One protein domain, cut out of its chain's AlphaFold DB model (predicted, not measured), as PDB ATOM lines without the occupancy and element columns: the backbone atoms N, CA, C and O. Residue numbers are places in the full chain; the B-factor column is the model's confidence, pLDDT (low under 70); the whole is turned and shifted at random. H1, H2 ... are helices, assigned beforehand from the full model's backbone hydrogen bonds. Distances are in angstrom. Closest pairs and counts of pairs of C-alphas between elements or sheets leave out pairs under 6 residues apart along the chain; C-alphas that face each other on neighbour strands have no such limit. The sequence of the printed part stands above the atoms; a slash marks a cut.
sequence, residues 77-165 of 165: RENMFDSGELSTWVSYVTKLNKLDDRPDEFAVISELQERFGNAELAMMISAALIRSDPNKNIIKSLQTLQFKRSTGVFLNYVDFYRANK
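AT A GLANCE: This is residues 77 to 165 of the 165 residues of an uncharacterized protein of Phytophthora fragariae (UniProt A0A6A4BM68). Four helices pack together with two of them, H3 and H4, folded back on each other as a helical hairpin; H2 packs across H4 at about a right angle, and H1 packs on H2 away from the hairpin. H1 and H4 come near each other toward their first residues and spread from there as a V, with the first turn of H2 between their arms, while residues 152 to 165 run on past H4 as a tail with no named element. The printed part has 89 residues, with four named helices in the order H1, H2, H3, H4 and no named strand, and the class is all helix, with 54 of the 89 residues in helices. The whole is compact, with a radius of gyration of the C-alphas of 13.4 A, and the C-alphas span 40 by 29 by 21 A along their three main axes.

IN THESE COORDINATES: Begin at Arg 77, whose C-alpha is at (275.786, 145.777, 397.047), and pass through residues 77 to 84, which hold no named element. At C-alpha 85, at (281.959, 134.099, 396.386), H1 begins; it takes residues 85 to 99 and is 21.4 A long from first to last C-alpha. After residues 100 to 106 look for H2, residues 107 to 116, a helix of 14.3 A. Gly 117 alone separates it from H3, residues 118 to 130, which is 19.2 A long. Find C-alpha 136 at (274.052, 133.210, 407.370); from there H4, the longest helix with 16 residues, runs 22.6 A to C-alpha 151 at (281.673, 149.408, 421.126). Beyond it you read residues 152 to 165, which hold no named element.

HOW THE PARTS SIT: Start with H1 and look for H2 near Val 93: H1 and H2 touch, and their closest C-alphas, those of Val 93 and Val 108, are 6.0 A apart. Their lines stand at a steep tilt of 55 degrees, and they run opposite ways. Look next at Ser 87 and Ile 138, whose C-alphas, 7.4 A apart, are the closest of H1 and H4; these two helices are close but not clearly touching, at a steep tilt of 47 degrees, and run the same way. H1 and H3 are apart. From H2 go on to H3: they are close but not clearly touching, with the C-alphas of Gln 113 and Leu 121 closest at 6.5 A, and about perpendicular at 77 degrees. H4 touches H2 with residues 142 to 146 alone; the closest C-alphas are those of Ile 109 and Gln 146, 6.6 A apart, and the two helices are about perpendicular at 88 degrees. H3 and H4 touch and form a helical hairpin, with 11 pairs of C-alphas within 8 A and the C-alphas of Leu 129 and Lys 136 closest at 6.2 A. They run opposite ways at a shallow tilt of 34 degrees, only just short of steep. In H1, H2 and H4 every pair of O i and N i+4 is within hydrogen-bond range, and in H3 8 of 9 such pairs are.

THE WHOLE: The two C-alphas farthest apart are those of Leu 99, where H1 ends, and Lys 165, the chain's last residue, at 41.3 A; from the C-alpha of Arg 77 to that of Lys 165 it is 29.4 A. The printed part has no cut. The links H2 to H3 and H3 to H4 are tight, the link H1 to H2 is short, and no link is long. In residues 152 to 165 the C-alphas lie 15 to 23 A from the mean of all C-alphas. The mean pLDDT of the printed part is 84.2; the 15 residues under 70 are residue 132 and residues 152 to 165.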
ATOM      1  N   ARG A  77     276.806 145.487 396.032       90.50
ATOM      2  CA  ARG A  77     275.786 145.777 397.047       90.50
ATOM      3  C   ARG A  77     274.602 144.805 397.012       90.50
ATOM      4  O   ARG A  77     274.075 144.459 398.063       90.50
ATOM      5  N   GLU A  78     274.166 144.412 395.823       88.31
ATOM      6  CA  GLU A  78     272.924 143.668 395.618       88.31
ATOM      7  C   GLU A  78     273.107 142.173 395.866       88.31
ATOM      8  O   GLU A  78     272.213 141.539 396.421       88.31
ATOM      9  N   ASN A  79     274.257 141.618 395.475       88.19
ATOM     10  CA  ASN A  79     274.458 140.170 395.423       88.19
ATOM     11  C   ASN A  79     275.420 139.617 396.480       88.19
ATOM     12  O   ASN A  79     275.455 138.402 396.663       88.19
ATOM     13  N   MET A  80     276.217 140.455 397.162       90.94
ATOM     14  CA  MET A  80     277.369 139.940 397.907       90.94
ATOM     15  C   MET A  80     276.979 138.962 399.013       90.94
ATOM     16  O   MET A  80     277.720 138.031 399.284       90.94
ATOM     17  N   PHE A  81     275.826 139.139 399.654       90.31
ATOM     18  CA  PHE A  81     275.426 138.270 400.760       90.31
ATOM     19  C   PHE A  81     274.792 136.956 400.306       90.31
ATOM     20  O   PHE A  81     274.892 135.976 401.038       90.31
ATOM     21  N   ASP A  82     274.225 136.923 399.100       84.94
ATOM     22  CA  ASP A  82     273.597 135.735 398.509       84.94
ATOM     23  C   ASP A  82     274.585 134.915 397.651       84.94
ATOM     24  O   ASP A  82     274.313 133.789 397.233       84.94
ATOM     25  N   SER A  83     275.755 135.489 397.372       83.19
ATOM     26  CA  SER A  83     276.811 134.923 396.539       83.19
ATOM     27  C   SER A  83     277.716 133.976 397.339       83.19
ATOM     28  O   SER A  83     278.179 134.290 398.437       83.19
ATOM     29  N   GLY A  84     278.027 132.800 396.779       84.25
ATOM     30  CA  GLY A  84     278.994 131.871 397.383       84.25
ATOM     31  C   GLY A  84     280.417 132.443 397.420       84.25
ATOM     32  O   GLY A  84     281.243 132.046 398.246       84.25
ATOM     33  N   GLU A  85     280.685 133.420 396.561       91.31
ATOM     34  CA  GLU A  85     281.959 134.099 396.386       91.31
ATOM     35  C   GLU A  85     282.307 135.019 397.567       91.31
ATOM     36  O   GLU A  85     283.488 135.278 397.796       91.31
ATOM     37  N   LEU A  86     281.336 135.431 398.397       93.06
ATOM     38  CA  LEU A  86     281.632 136.142 399.649       93.06
ATOM     39  C   LEU A  86     282.538 135.322 400.563       93.06
ATOM     40  O   LEU A  86     283.447 135.868 401.184       93.06
ATOM     41  N   SER A  87     282.325 134.006 400.633       91.38
ATOM     42  CA  SER A  87     283.171 133.125 401.442       91.38
ATOM     43  C   SER A  87     284.618 133.101 400.937       91.38
ATOM     44  O   SER A  87     285.554 133.145 401.739       91.38
ATOM     45  N   THR A  88     284.804 133.113 399.613       92.81
ATOM     46  CA  THR A  88     286.115 133.215 398.965       92.81
ATOM     47  C   THR A  88     286.768 134.554 399.280       92.81
ATOM     48  O   THR A  88     287.915 134.579 399.717       92.81
ATOM     49  N   TRP A  89     286.032 135.657 399.141       97.12
ATOM     50  CA  TRP A  89     286.548 136.991 399.440       97.12
ATOM     51  C   TRP A  89     286.959 137.142 400.913       97.12
ATOM     52  O   TRP A  89     288.076 137.563 401.200       97.12
ATOM     53  N   VAL A  90     286.114 136.716 401.860       95.62
ATOM     54  CA  VAL A  90     286.430 136.754 403.301       95.62
ATOM     55  C   VAL A  90     287.668 135.912 403.624       95.62
ATOM     56  O   VAL A  90     288.523 136.351 404.397       95.62
ATOM     57  N   SER A  91     287.790 134.718 403.030       93.75
ATOM     58  CA  SER A  91     288.978 133.867 403.181       93.75
ATOM     59  C   SER A  91     290.237 134.576 402.682       93.75
ATOM     60  O   SER A  91     291.254 134.594 403.380       93.75
ATOM     61  N   TYR A  92     290.148 135.213 401.514       97.19
ATOM     62  CA  TYR A  92     291.253 135.937 400.903       97.19
ATOM     63  C   TYR A  92     291.723 137.118 401.762       97.19
ATOM     64  O   TYR A  92     292.901 137.189 402.113       97.19
ATOM     65  N   VAL A  93     290.806 137.989 402.200       97.75
ATOM     66  CA  VAL A  93     291.136 139.126 403.078       97.75
ATOM     67  C   VAL A  93     291.721 138.650 404.407       97.75
ATOM     68  O   VAL A  93     292.709 139.198 404.891       97.75
ATOM     69  N   THR A  94     291.178 137.572 404.979       95.38
ATOM     70  CA  THR A  94     291.727 136.966 406.203       95.38
ATOM     71  C   THR A  94     293.164 136.481 405.998       95.38
ATOM     72  O   THR A  94     293.981 136.563 406.916       95.38
ATOM     73  N   LYS A  95     293.485 135.950 404.814       94.06
ATOM     74  CA  LYS A  95     294.833 135.495 404.479       94.06
ATOM     75  C   LYS A  95     295.792 136.665 404.274       94.06
ATOM     76  O   LYS A  95     296.870 136.623 404.856       94.06
ATOM     77  N   LEU A  96     295.389 137.703 403.536       95.31
ATOM     78  CA  LEU A  96     296.167 138.941 403.401       95.31
ATOM     79  C   LEU A  96     296.496 139.539 404.771       95.31
ATOM     80  O   LEU A  96     297.658 139.786 405.069       95.31
ATOM     81  N   ASN A  97     295.497 139.654 405.645       95.94
ATOM     82  CA  ASN A  97     295.668 140.190 406.992       95.94
ATOM     83  C   ASN A  97     296.681 139.403 407.841       95.94
ATOM     84  O   ASN A  97     297.419 139.982 408.627       95.94
ATOM     85  N   LYS A  98     296.748 138.075 407.686       93.00
ATOM     86  CA  LYS A  98     297.739 137.235 408.389       93.00
ATOM     87  C   LYS A  98     299.169 137.426 407.886       93.00
ATOM     88  O   LYS A  98     300.095 137.014 408.580       93.00
ATOM     89  N   LEU A  99     299.332 137.951 406.673       90.81
ATOM     90  CA  LEU A  99     300.628 138.242 406.066       90.81
ATOM     91  C   LEU A  99     301.080 139.686 406.319       90.81
ATOM     92  O   LEU A  99     302.240 139.986 406.053       90.81
ATOM     93  N   ASP A 100     300.192 140.554 406.807       91.31
ATOM     94  CA  ASP A 100     300.529 141.924 407.188       91.31
ATOM     95  C   ASP A 100     301.441 141.939 408.428       91.31
ATOM     96  O   ASP A 100     301.318 141.098 409.323       91.31
ATOM     97  N   ASP A 101     302.343 142.921 408.499       92.00
ATOM     98  CA  ASP A 101     303.221 143.129 409.657       92.00
ATOM     99  C   ASP A 101     302.430 143.498 410.927       92.00
ATOM    100  O   ASP A 101     302.908 143.311 412.050       92.00
ATOM    101  N   ARG A 102     301.218 144.040 410.763       93.44
ATOM    102  CA  ARG A 102     300.296 144.431 411.833       93.44
ATOM    103  C   ARG A 102     298.879 143.936 411.519       93.44
ATOM    104  O   ARG A 102     298.023 144.744 411.158       93.44
ATOM    105  N   PRO A 103     298.602 142.633 411.715       93.69
ATOM    106  CA  PRO A 103     297.277 142.076 411.484       93.69
ATOM    107  C   PRO A 103     296.199 142.809 412.293       93.69
ATOM    108  O   PRO A 103     296.334 142.994 413.504       93.69
ATOM    109  N   ASP A 104     295.106 143.171 411.631       92.69
ATOM    110  CA  ASP A 104     293.919 143.778 412.224       92.69
ATOM    111  C   ASP A 104     292.806 142.732 412.338       92.69
ATOM    112  O   ASP A 104     292.372 142.138 411.349       92.69
ATOM    113  N   GLU A 105     292.296 142.505 413.548       92.62
ATOM    114  CA  GLU A 105     291.140 141.628 413.765       92.62
ATOM    115  C   GLU A 105     289.925 142.058 412.922       92.62
ATOM    116  O   GLU A 105     289.119 141.223 412.503       92.62
ATOM    117  N   PHE A 106     289.805 143.355 412.640       94.75
ATOM    118  CA  PHE A 106     288.678 143.935 411.925       94.75
ATOM    119  C   PHE A 106     288.907 144.087 410.422       94.75
ATOM    120  O   PHE A 106     288.013 144.615 409.766       94.75
ATOM    121  N   ALA A 107     290.014 143.590 409.856       96.50
ATOM    122  CA  ALA A 107     290.392 143.806 408.453       96.50
ATOM    123  C   ALA A 107     289.238 143.576 407.459       96.50
ATOM    124  O   ALA A 107     288.916 144.449 406.662       96.50
ATOM    125  N   VAL A 108     288.529 142.446 407.566       96.75
ATOM    126  CA  VAL A 108     287.384 142.128 406.687       96.75
ATOM    127  C   VAL A 108     286.280 143.187 406.775       96.75
ATOM    128  O   VAL A 108     285.681 143.552 405.767       96.75
ATOM    129  N   ILE A 109     285.995 143.686 407.978       95.69
ATOM    130  CA  ILE A 109     284.983 144.723 408.187       95.69
ATOM    131  C   ILE A 109     285.497 146.100 407.787       95.69
ATOM    132  O   ILE A 109     284.713 146.857 407.227       95.69
ATOM    133  N   SER A 110     286.777 146.409 408.005       95.38
ATOM    134  CA  SER A 110     287.425 147.630 407.507       95.38
ATOM    135  C   SER A 110     287.223 147.770 406.003       95.38
ATOM    136  O   SER A 110     286.637 148.753 405.568       95.38
ATOM    137  N   GLU A 111     287.564 146.737 405.235       96.75
ATOM    138  CA  GLU A 111     287.425 146.726 403.773       96.75
ATOM    139  C   GLU A 111     285.975 146.966 403.312       96.75
ATOM    140  O   GLU A 111     285.700 147.750 402.402       96.75
ATOM    141  N   LEU A 112     285.000 146.322 403.964       96.38
ATOM    142  CA  LEU A 112     283.585 146.529 403.637       96.38
ATOM    143  C   LEU A 112     283.090 147.925 404.043       96.38
ATOM    144  O   LEU A 112     282.258 148.509 403.346       96.38
ATOM    145  N   GLN A 113     283.565 148.454 405.170       95.19
ATOM    146  CA  GLN A 113     283.202 149.779 405.669       95.19
ATOM    147  C   GLN A 113     283.795 150.892 404.811       95.19
ATOM    148  O   GLN A 113     283.107 151.875 404.556       95.19
ATOM    149  N   GLU A 114     285.023 150.728 404.332       94.81
ATOM    150  CA  GLU A 114     285.644 151.645 403.377       94.81
ATOM    151  C   GLU A 114     284.866 151.674 402.059       94.81
ATOM    152  O   GLU A 114     284.622 152.747 401.509       94.81
ATOM    153  N   ARG A 115     284.386 150.513 401.595       94.69
ATOM    154  CA  ARG A 115     283.598 150.416 400.361       94.69
ATOM    155  C   ARG A 115     282.196 151.016 400.476       94.69
ATOM    156  O   ARG A 115     281.747 151.704 399.561       94.69
ATOM    157  N   PHE A 116     281.457 150.670 401.526       94.81
ATOM    158  CA  PHE A 116     280.016 150.952 401.604       94.81
ATOM    159  C   PHE A 116     279.656 152.053 402.601       94.81
ATOM    160  O   PHE A 116     278.580 152.638 402.501       94.81
ATOM    161  N   GLY A 117     280.539 152.348 403.551       94.38
ATOM    162  CA  GLY A 117     280.249 153.174 404.715       94.38
ATOM    163  C   GLY A 117     279.635 152.373 405.868       94.38
ATOM    164  O   GLY A 117     278.937 151.375 405.682       94.38
ATOM    165  N   ASN A 118     279.877 152.840 407.096       91.88
ATOM    166  CA  ASN A 118     279.498 152.133 408.326       91.88
ATOM    167  C   ASN A 118     277.990 151.865 408.445       91.88
ATOM    168  O   ASN A 118     277.586 150.729 408.699       91.88
ATOM    169  N   ALA A 119     277.167 152.908 408.282       91.56
ATOM    170  CA  ALA A 119     275.717 152.818 408.460       91.56
ATOM    171  C   ALA A 119     275.060 151.968 407.365       91.56
ATOM    172  O   ALA A 119     274.223 151.117 407.653       91.56
ATOM    173  N   GLU A 120     275.488 152.159 406.119       94.25
ATOM    174  CA  GLU A 120     274.984 151.394 404.985       94.25
ATOM    175  C   GLU A 120     275.302 149.905 405.131       94.25
ATOM    176  O   GLU A 120     274.400 149.072 405.064       94.25
ATOM    177  N   LEU A 121     276.558 149.560 405.435       95.06
ATOM    178  CA  LEU A 121     276.950 148.170 405.648       95.06
ATOM    179  C   LEU A 121     276.127 147.511 406.767       95.06
ATOM    180  O   LEU A 121     275.713 146.359 406.627       95.06
ATOM    181  N   ALA A 122     275.855 148.231 407.861       93.94
ATOM    182  CA  ALA A 122     275.031 147.722 408.961       93.94
ATOM    183  C   ALA A 122     273.593 147.395 408.516       93.94
ATOM    184  O   ALA A 122     273.039 146.359 408.904       93.94
ATOM    185  N   MET A 123     272.996 148.243 407.670       92.88
ATOM    186  CA  MET A 123     271.671 147.995 407.094       92.88
ATOM    187  C   MET A 123     271.688 146.782 406.163       92.88
ATOM    188  O   MET A 123     270.827 145.907 406.286       92.88
ATOM    189  N   MET A 124     272.691 146.682 405.286       93.31
ATOM    190  CA  MET A 124     272.812 145.561 404.353       93.31
ATOM    191  C   MET A 124     272.974 144.218 405.089       93.31
ATOM    192  O   MET A 124     272.276 143.255 404.768       93.31
ATOM    193  N   ILE A 125     273.828 144.160 406.122       93.00
ATOM    194  CA  ILE A 125     274.018 142.967 406.968       93.00
ATOM    195  C   ILE A 125     272.706 142.588 407.668       93.00
ATOM    196  O   ILE A 125     272.311 141.421 407.659       93.00
ATOM    197  N   SER A 126     271.999 143.566 408.240       91.38
ATOM    198  CA  SER A 126     270.728 143.328 408.938       91.38
ATOM    199  C   SER A 126     269.656 142.769 407.998       91.38
ATOM    200  O   SER A 126     269.003 141.779 408.331       91.38
ATOM    201  N   ALA A 127     269.523 143.337 406.797       90.56
ATOM    202  CA  ALA A 127     268.604 142.844 405.774       90.56
ATOM    203  C   ALA A 127     268.972 141.431 405.286       90.56
ATOM    204  O   ALA A 127     268.097 140.598 405.039       90.56
ATOM    205  N   ALA A 128     270.267 141.128 405.164       90.69
ATOM    206  CA  ALA A 128     270.741 139.804 404.776       90.69
ATOM    207  C   ALA A 128     270.458 138.727 405.842       90.69
ATOM    208  O   ALA A 128     270.083 137.612 405.497       90.69
ATOM    209  N   LEU A 129     270.541 139.052 407.136       90.12
ATOM    210  CA  LEU A 129     270.287 138.095 408.228       90.12
ATOM    211  C   LEU A 129     268.834 137.625 408.350       90.12
ATOM    212  O   LEU A 129     268.582 136.544 408.900       90.12
ATOM    213  N   ILE A 130     267.894 138.435 407.859       85.69
ATOM    214  CA  ILE A 130     266.468 138.093 407.799       85.69
ATOM    215  C   ILE A 130     266.238 136.966 406.783       85.69
ATOM    216  O   ILE A 130     265.370 136.115 406.985       85.69
ATOM    217  N   ARG A 131     267.049 136.913 405.721       80.38
ATOM    218  CA  ARG A 131     266.962 135.892 404.675       80.38
ATOM    219  C   ARG A 131     267.502 134.544 405.179       80.38
ATOM    220  O   ARG A 131     268.377 134.460 406.047       80.38
ATOM    221  N   SER A 132     266.937 133.450 404.667       62.66
ATOM    222  CA  SER A 132     267.428 132.093 404.936       62.66
ATOM    223  C   SER A 132     268.529 131.748 403.937       62.66
ATOM    224  O   SER A 132     268.263 131.111 402.923       62.66
ATOM    225  N   ASP A 133     269.748 132.201 404.230       70.94
ATOM    226  CA  ASP A 133     270.877 132.164 403.296       70.94
ATOM    227  C   ASP A 133     271.965 131.137 403.697       70.94
ATOM    228  O   ASP A 133     272.257 131.006 404.895       70.94
ATOM    229  N   PRO A 134     272.606 130.420 402.747       73.00
ATOM    230  CA  PRO A 134     273.765 129.561 403.027       73.00
ATOM    231  C   PRO A 134     274.930 130.275 403.745       73.00
ATOM    232  O   PRO A 134     275.655 129.647 404.518       73.00
ATOM    233  N   ASN A 135     275.081 131.588 403.569       82.44
ATOM    234  CA  ASN A 135     276.115 132.419 404.180       82.44
ATOM    235  C   ASN A 135     275.715 133.004 405.540       82.44
ATOM    236  O   ASN A 135     276.474 133.791 406.113       82.44
ATOM    237  N   LYS A 136     274.564 132.627 406.114       87.88
ATOM    238  CA  LYS A 136     274.052 133.210 407.370       87.88
ATOM    239  C   LYS A 136     275.078 133.234 408.507       87.88
ATOM    240  O   LYS A 136     275.101 134.182 409.287       87.88
ATOM    241  N   ASN A 137     275.952 132.231 408.601       89.56
ATOM    242  CA  ASN A 137     277.011 132.190 409.617       89.56
ATOM    243  C   ASN A 137     278.122 133.222 409.371       89.56
ATOM    244  O   ASN A 137     278.596 133.847 410.321       89.56
ATOM    245  N   ILE A 138     278.510 133.433 408.109       91.06
ATOM    246  CA  ILE A 138     279.473 134.473 407.728       91.06
ATOM    247  C   ILE A 138     278.867 135.836 408.049       91.06
ATOM    248  O   ILE A 138     279.475 136.617 408.770       91.06
ATOM    249  N   ILE A 139     277.627 136.079 407.620       92.50
ATOM    250  CA  ILE A 139     276.929 137.354 407.836       92.50
ATOM    251  C   ILE A 139     276.790 137.661 409.336       92.50
ATOM    252  O   ILE A 139     277.060 138.783 409.760       92.50
ATOM    253  N   LYS A 140     276.446 136.664 410.165       92.62
ATOM    254  CA  LYS A 140     276.421 136.818 411.632       92.62
ATOM    255  C   LYS A 140     277.787 137.200 412.192       92.62
ATOM    256  O   LYS A 140     277.869 138.076 413.044       92.62
ATOM    257  N   SER A 141     278.852 136.569 411.705       92.62
ATOM    258  CA  SER A 141     280.216 136.878 412.145       92.62
ATOM    259  C   SER A 141     280.603 138.313 411.777       92.62
ATOM    260  O   SER A 141     281.154 139.029 412.609       92.62
ATOM    261  N   LEU A 142     280.243 138.764 410.568       93.94
ATOM    262  CA  LEU A 142     280.453 140.146 410.130       93.94
ATOM    263  C   LEU A 142     279.687 141.140 411.017       93.94
ATOM    264  O   LEU A 142     280.250 142.149 411.437       93.94
ATOM    265  N   GLN A 143     278.438 140.821 411.370       94.38
ATOM    266  CA  GLN A 143     277.642 141.611 412.309       94.38
ATOM    267  C   GLN A 143     278.323 141.710 413.684       94.38
ATOM    268  O   GLN A 143     278.469 142.804 414.228       94.38
ATOM    269  N   THR A 144     278.778 140.585 414.243       92.75
ATOM    270  CA  THR A 144     279.485 140.557 415.531       92.75
ATOM    271  C   THR A 144     280.753 141.410 415.500       92.75
ATOM    272  O   THR A 144     280.986 142.174 416.435       92.75
ATOM    273  N   LEU A 145     281.547 141.325 414.429       92.50
ATOM    274  CA  LEU A 145     282.756 142.135 414.269       92.50
ATOM    275  C   LEU A 145     282.437 143.633 414.173       92.50
ATOM    276  O   LEU A 145     283.116 144.434 414.814       92.50
ATOM    277  N   GLN A 146     281.383 144.015 413.445       90.88
ATOM    278  CA  GLN A 146     280.947 145.411 413.349       90.88
ATOM    279  C   GLN A 146     280.548 145.978 414.720       90.88
ATOM    280  O   GLN A 146     280.973 147.080 415.081       90.88
ATOM    281  N   PHE A 147     279.784 145.217 415.511       88.81
ATOM    282  CA  PHE A 147     279.422 145.614 416.873       88.81
ATOM    283  C   PHE A 147     280.641 145.709 417.782       88.81
ATOM    284  O   PHE A 147     280.834 146.742 418.419       88.81
ATOM    285  N   LYS A 148     281.483 144.671 417.801       89.69
ATOM    286  CA  LYS A 148     282.691 144.632 418.630       89.69
ATOM    287  C   LYS A 148     283.607 145.824 418.349       89.69
ATOM    288  O   LYS A 148     284.097 146.449 419.286       89.69
ATOM    289  N   ARG A 149     283.804 146.172 417.074       86.56
ATOM    290  CA  ARG A 149     284.607 147.335 416.675       86.56
ATOM    291  C   ARG A 149     283.996 148.649 417.156       86.56
ATOM    292  O   ARG A 149     284.716 149.517 417.631       86.56
ATOM    293  N   SER A 150     282.678 148.790 417.027       81.25
ATOM    294  CA  SER A 150     281.971 150.039 417.340       81.25
ATOM    295  C   SER A 150     281.879 150.312 418.840       81.25
ATOM    296  O   SER A 150     281.858 151.469 419.249       81.25
ATOM    297  N   THR A 151     281.812 149.268 419.668       78.12
ATOM    298  CA  THR A 151     281.673 149.408 421.126       78.12
ATOM    299  C   THR A 151     282.989 149.250 421.878       78.12
ATOM    300  O   THR A 151     283.062 149.628 423.043       78.12
ATOM    301  N   GLY A 152     284.021 148.668 421.254       67.56
ATOM    302  CA  GLY A 152     285.264 148.286 421.932       67.56
ATOM    303  C   GLY A 152     285.089 147.152 422.953       67.56
ATOM    304  O   GLY A 152     286.034 146.814 423.662       67.56
ATOM    305  N   VAL A 153     283.895 146.553 423.037       58.09
ATOM    306  CA  VAL A 153     283.529 145.528 424.023       58.09
ATOM    307  C   VAL A 153     283.264 144.203 423.308       58.09
ATOM    308  O   VAL A 153     282.532 144.147 422.319       58.09
ATOM    309  N   PHE A 154     283.818 143.105 423.834       55.38
ATOM    310  CA  PHE A 154     283.367 141.751 423.504       55.38
ATOM    311  C   PHE A 154     281.950 141.564 424.061       55.38
ATOM    312  O   PHE A 154     281.775 141.130 425.197       55.38
ATOM    313  N   LEU A 155     280.931 141.953 423.299       49.59
ATOM    314  CA  LEU A 155     279.548 141.794 423.736       49.59
ATOM    315  C   LEU A 155     279.186 140.307 423.709       49.59
ATOM    316  O   LEU A 155     279.084 139.694 422.644       49.59
ATOM    317  N   ASN A 156     278.983 139.730 424.892       44.69
ATOM    318  CA  ASN A 156     278.323 138.439 425.009       44.69
ATOM    319  C   ASN A 156     276.838 138.597 424.658       44.69
ATOM    320  O   ASN A 156     276.250 139.669 424.792       44.69
ATOM    321  N   TYR A 157     276.221 137.492 424.236       41.72
ATOM    322  CA  TYR A 157     274.857 137.394 423.690       41.72
ATOM    323  C   TYR A 157     273.759 138.111 424.513       41.72
ATOM    324  O   TYR A 157     272.702 138.453 423.987       41.72
ATOM    325  N   VAL A 158     274.007 138.350 425.802       50.25
ATOM    326  CA  VAL A 158     273.088 138.995 426.751       50.25
ATOM    327  C   VAL A 158     273.040 140.523 426.589       50.25
ATOM    328  O   VAL A 158     271.987 141.120 426.812       50.25
ATOM    329  N   ASP A 159     274.126 141.165 426.156       49.34
ATOM    330  CA  ASP A 159     274.205 142.633 426.103       49.34
ATOM    331  C   ASP A 159     273.509 143.218 424.864       49.34
ATOM    332  O   ASP A 159     272.940 144.309 424.920       49.34
ATOM    333  N   PHE A 160     273.438 142.445 423.774       51.19
ATOM    334  CA  PHE A 160     272.746 142.824 422.537       51.19
ATOM    335  C   PHE A 160     271.246 143.117 422.748       51.19
ATOM    336  O   PHE A 160     270.691 144.025 422.126       51.19
ATOM    337  N   TYR A 161     270.594 142.392 423.665       46.06
ATOM    338  CA  TYR A 161     269.166 142.563 423.963       46.06
ATOM    339  C   TYR A 161     268.862 143.729 424.910       46.06
ATOM    340  O   TYR A 161     267.721 144.182 424.959       46.06
ATOM    341  N   ARG A 162     269.851 144.234 425.659       46.00
ATOM    342  CA  ARG A 162     269.647 145.378 426.563       46.00
ATOM    343  C   ARG A 162     269.835 146.726 425.876       46.00
ATOM    344  O   ARG A 162     269.231 147.691 426.317       46.00
ATOM    345  N   ALA A 163     270.637 146.789 424.812       41.44
ATOM    346  CA  ALA A 163     270.924 148.037 424.100       41.44
ATOM    347  C   ALA A 163     269.841 148.457 423.084       41.44
ATOM    348  O   ALA A 163     269.891 149.574 422.582       41.44
ATOM    349  N   ASN A 164     268.875 147.583 422.773       36.38
ATOM    350  CA  ASN A 164     267.818 147.828 421.780       36.38
ATOM    351  C   ASN A 164     266.407 147.820 422.400       36.38
ATOM    352  O   ASN A 164     265.457 147.333 421.784       36.38
ATOM    353  N   LYS A 165     266.274 148.320 423.631       39.44
ATOM    354  CA  LYS A 165     264.991 148.546 424.303       39.44
ATOM    355  C   LYS A 165     264.892 150.005 424.716       39.44
ATOM    356  O   LYS A 165     263.774 150.547 424.608       39.44
TER     357      LYS A 165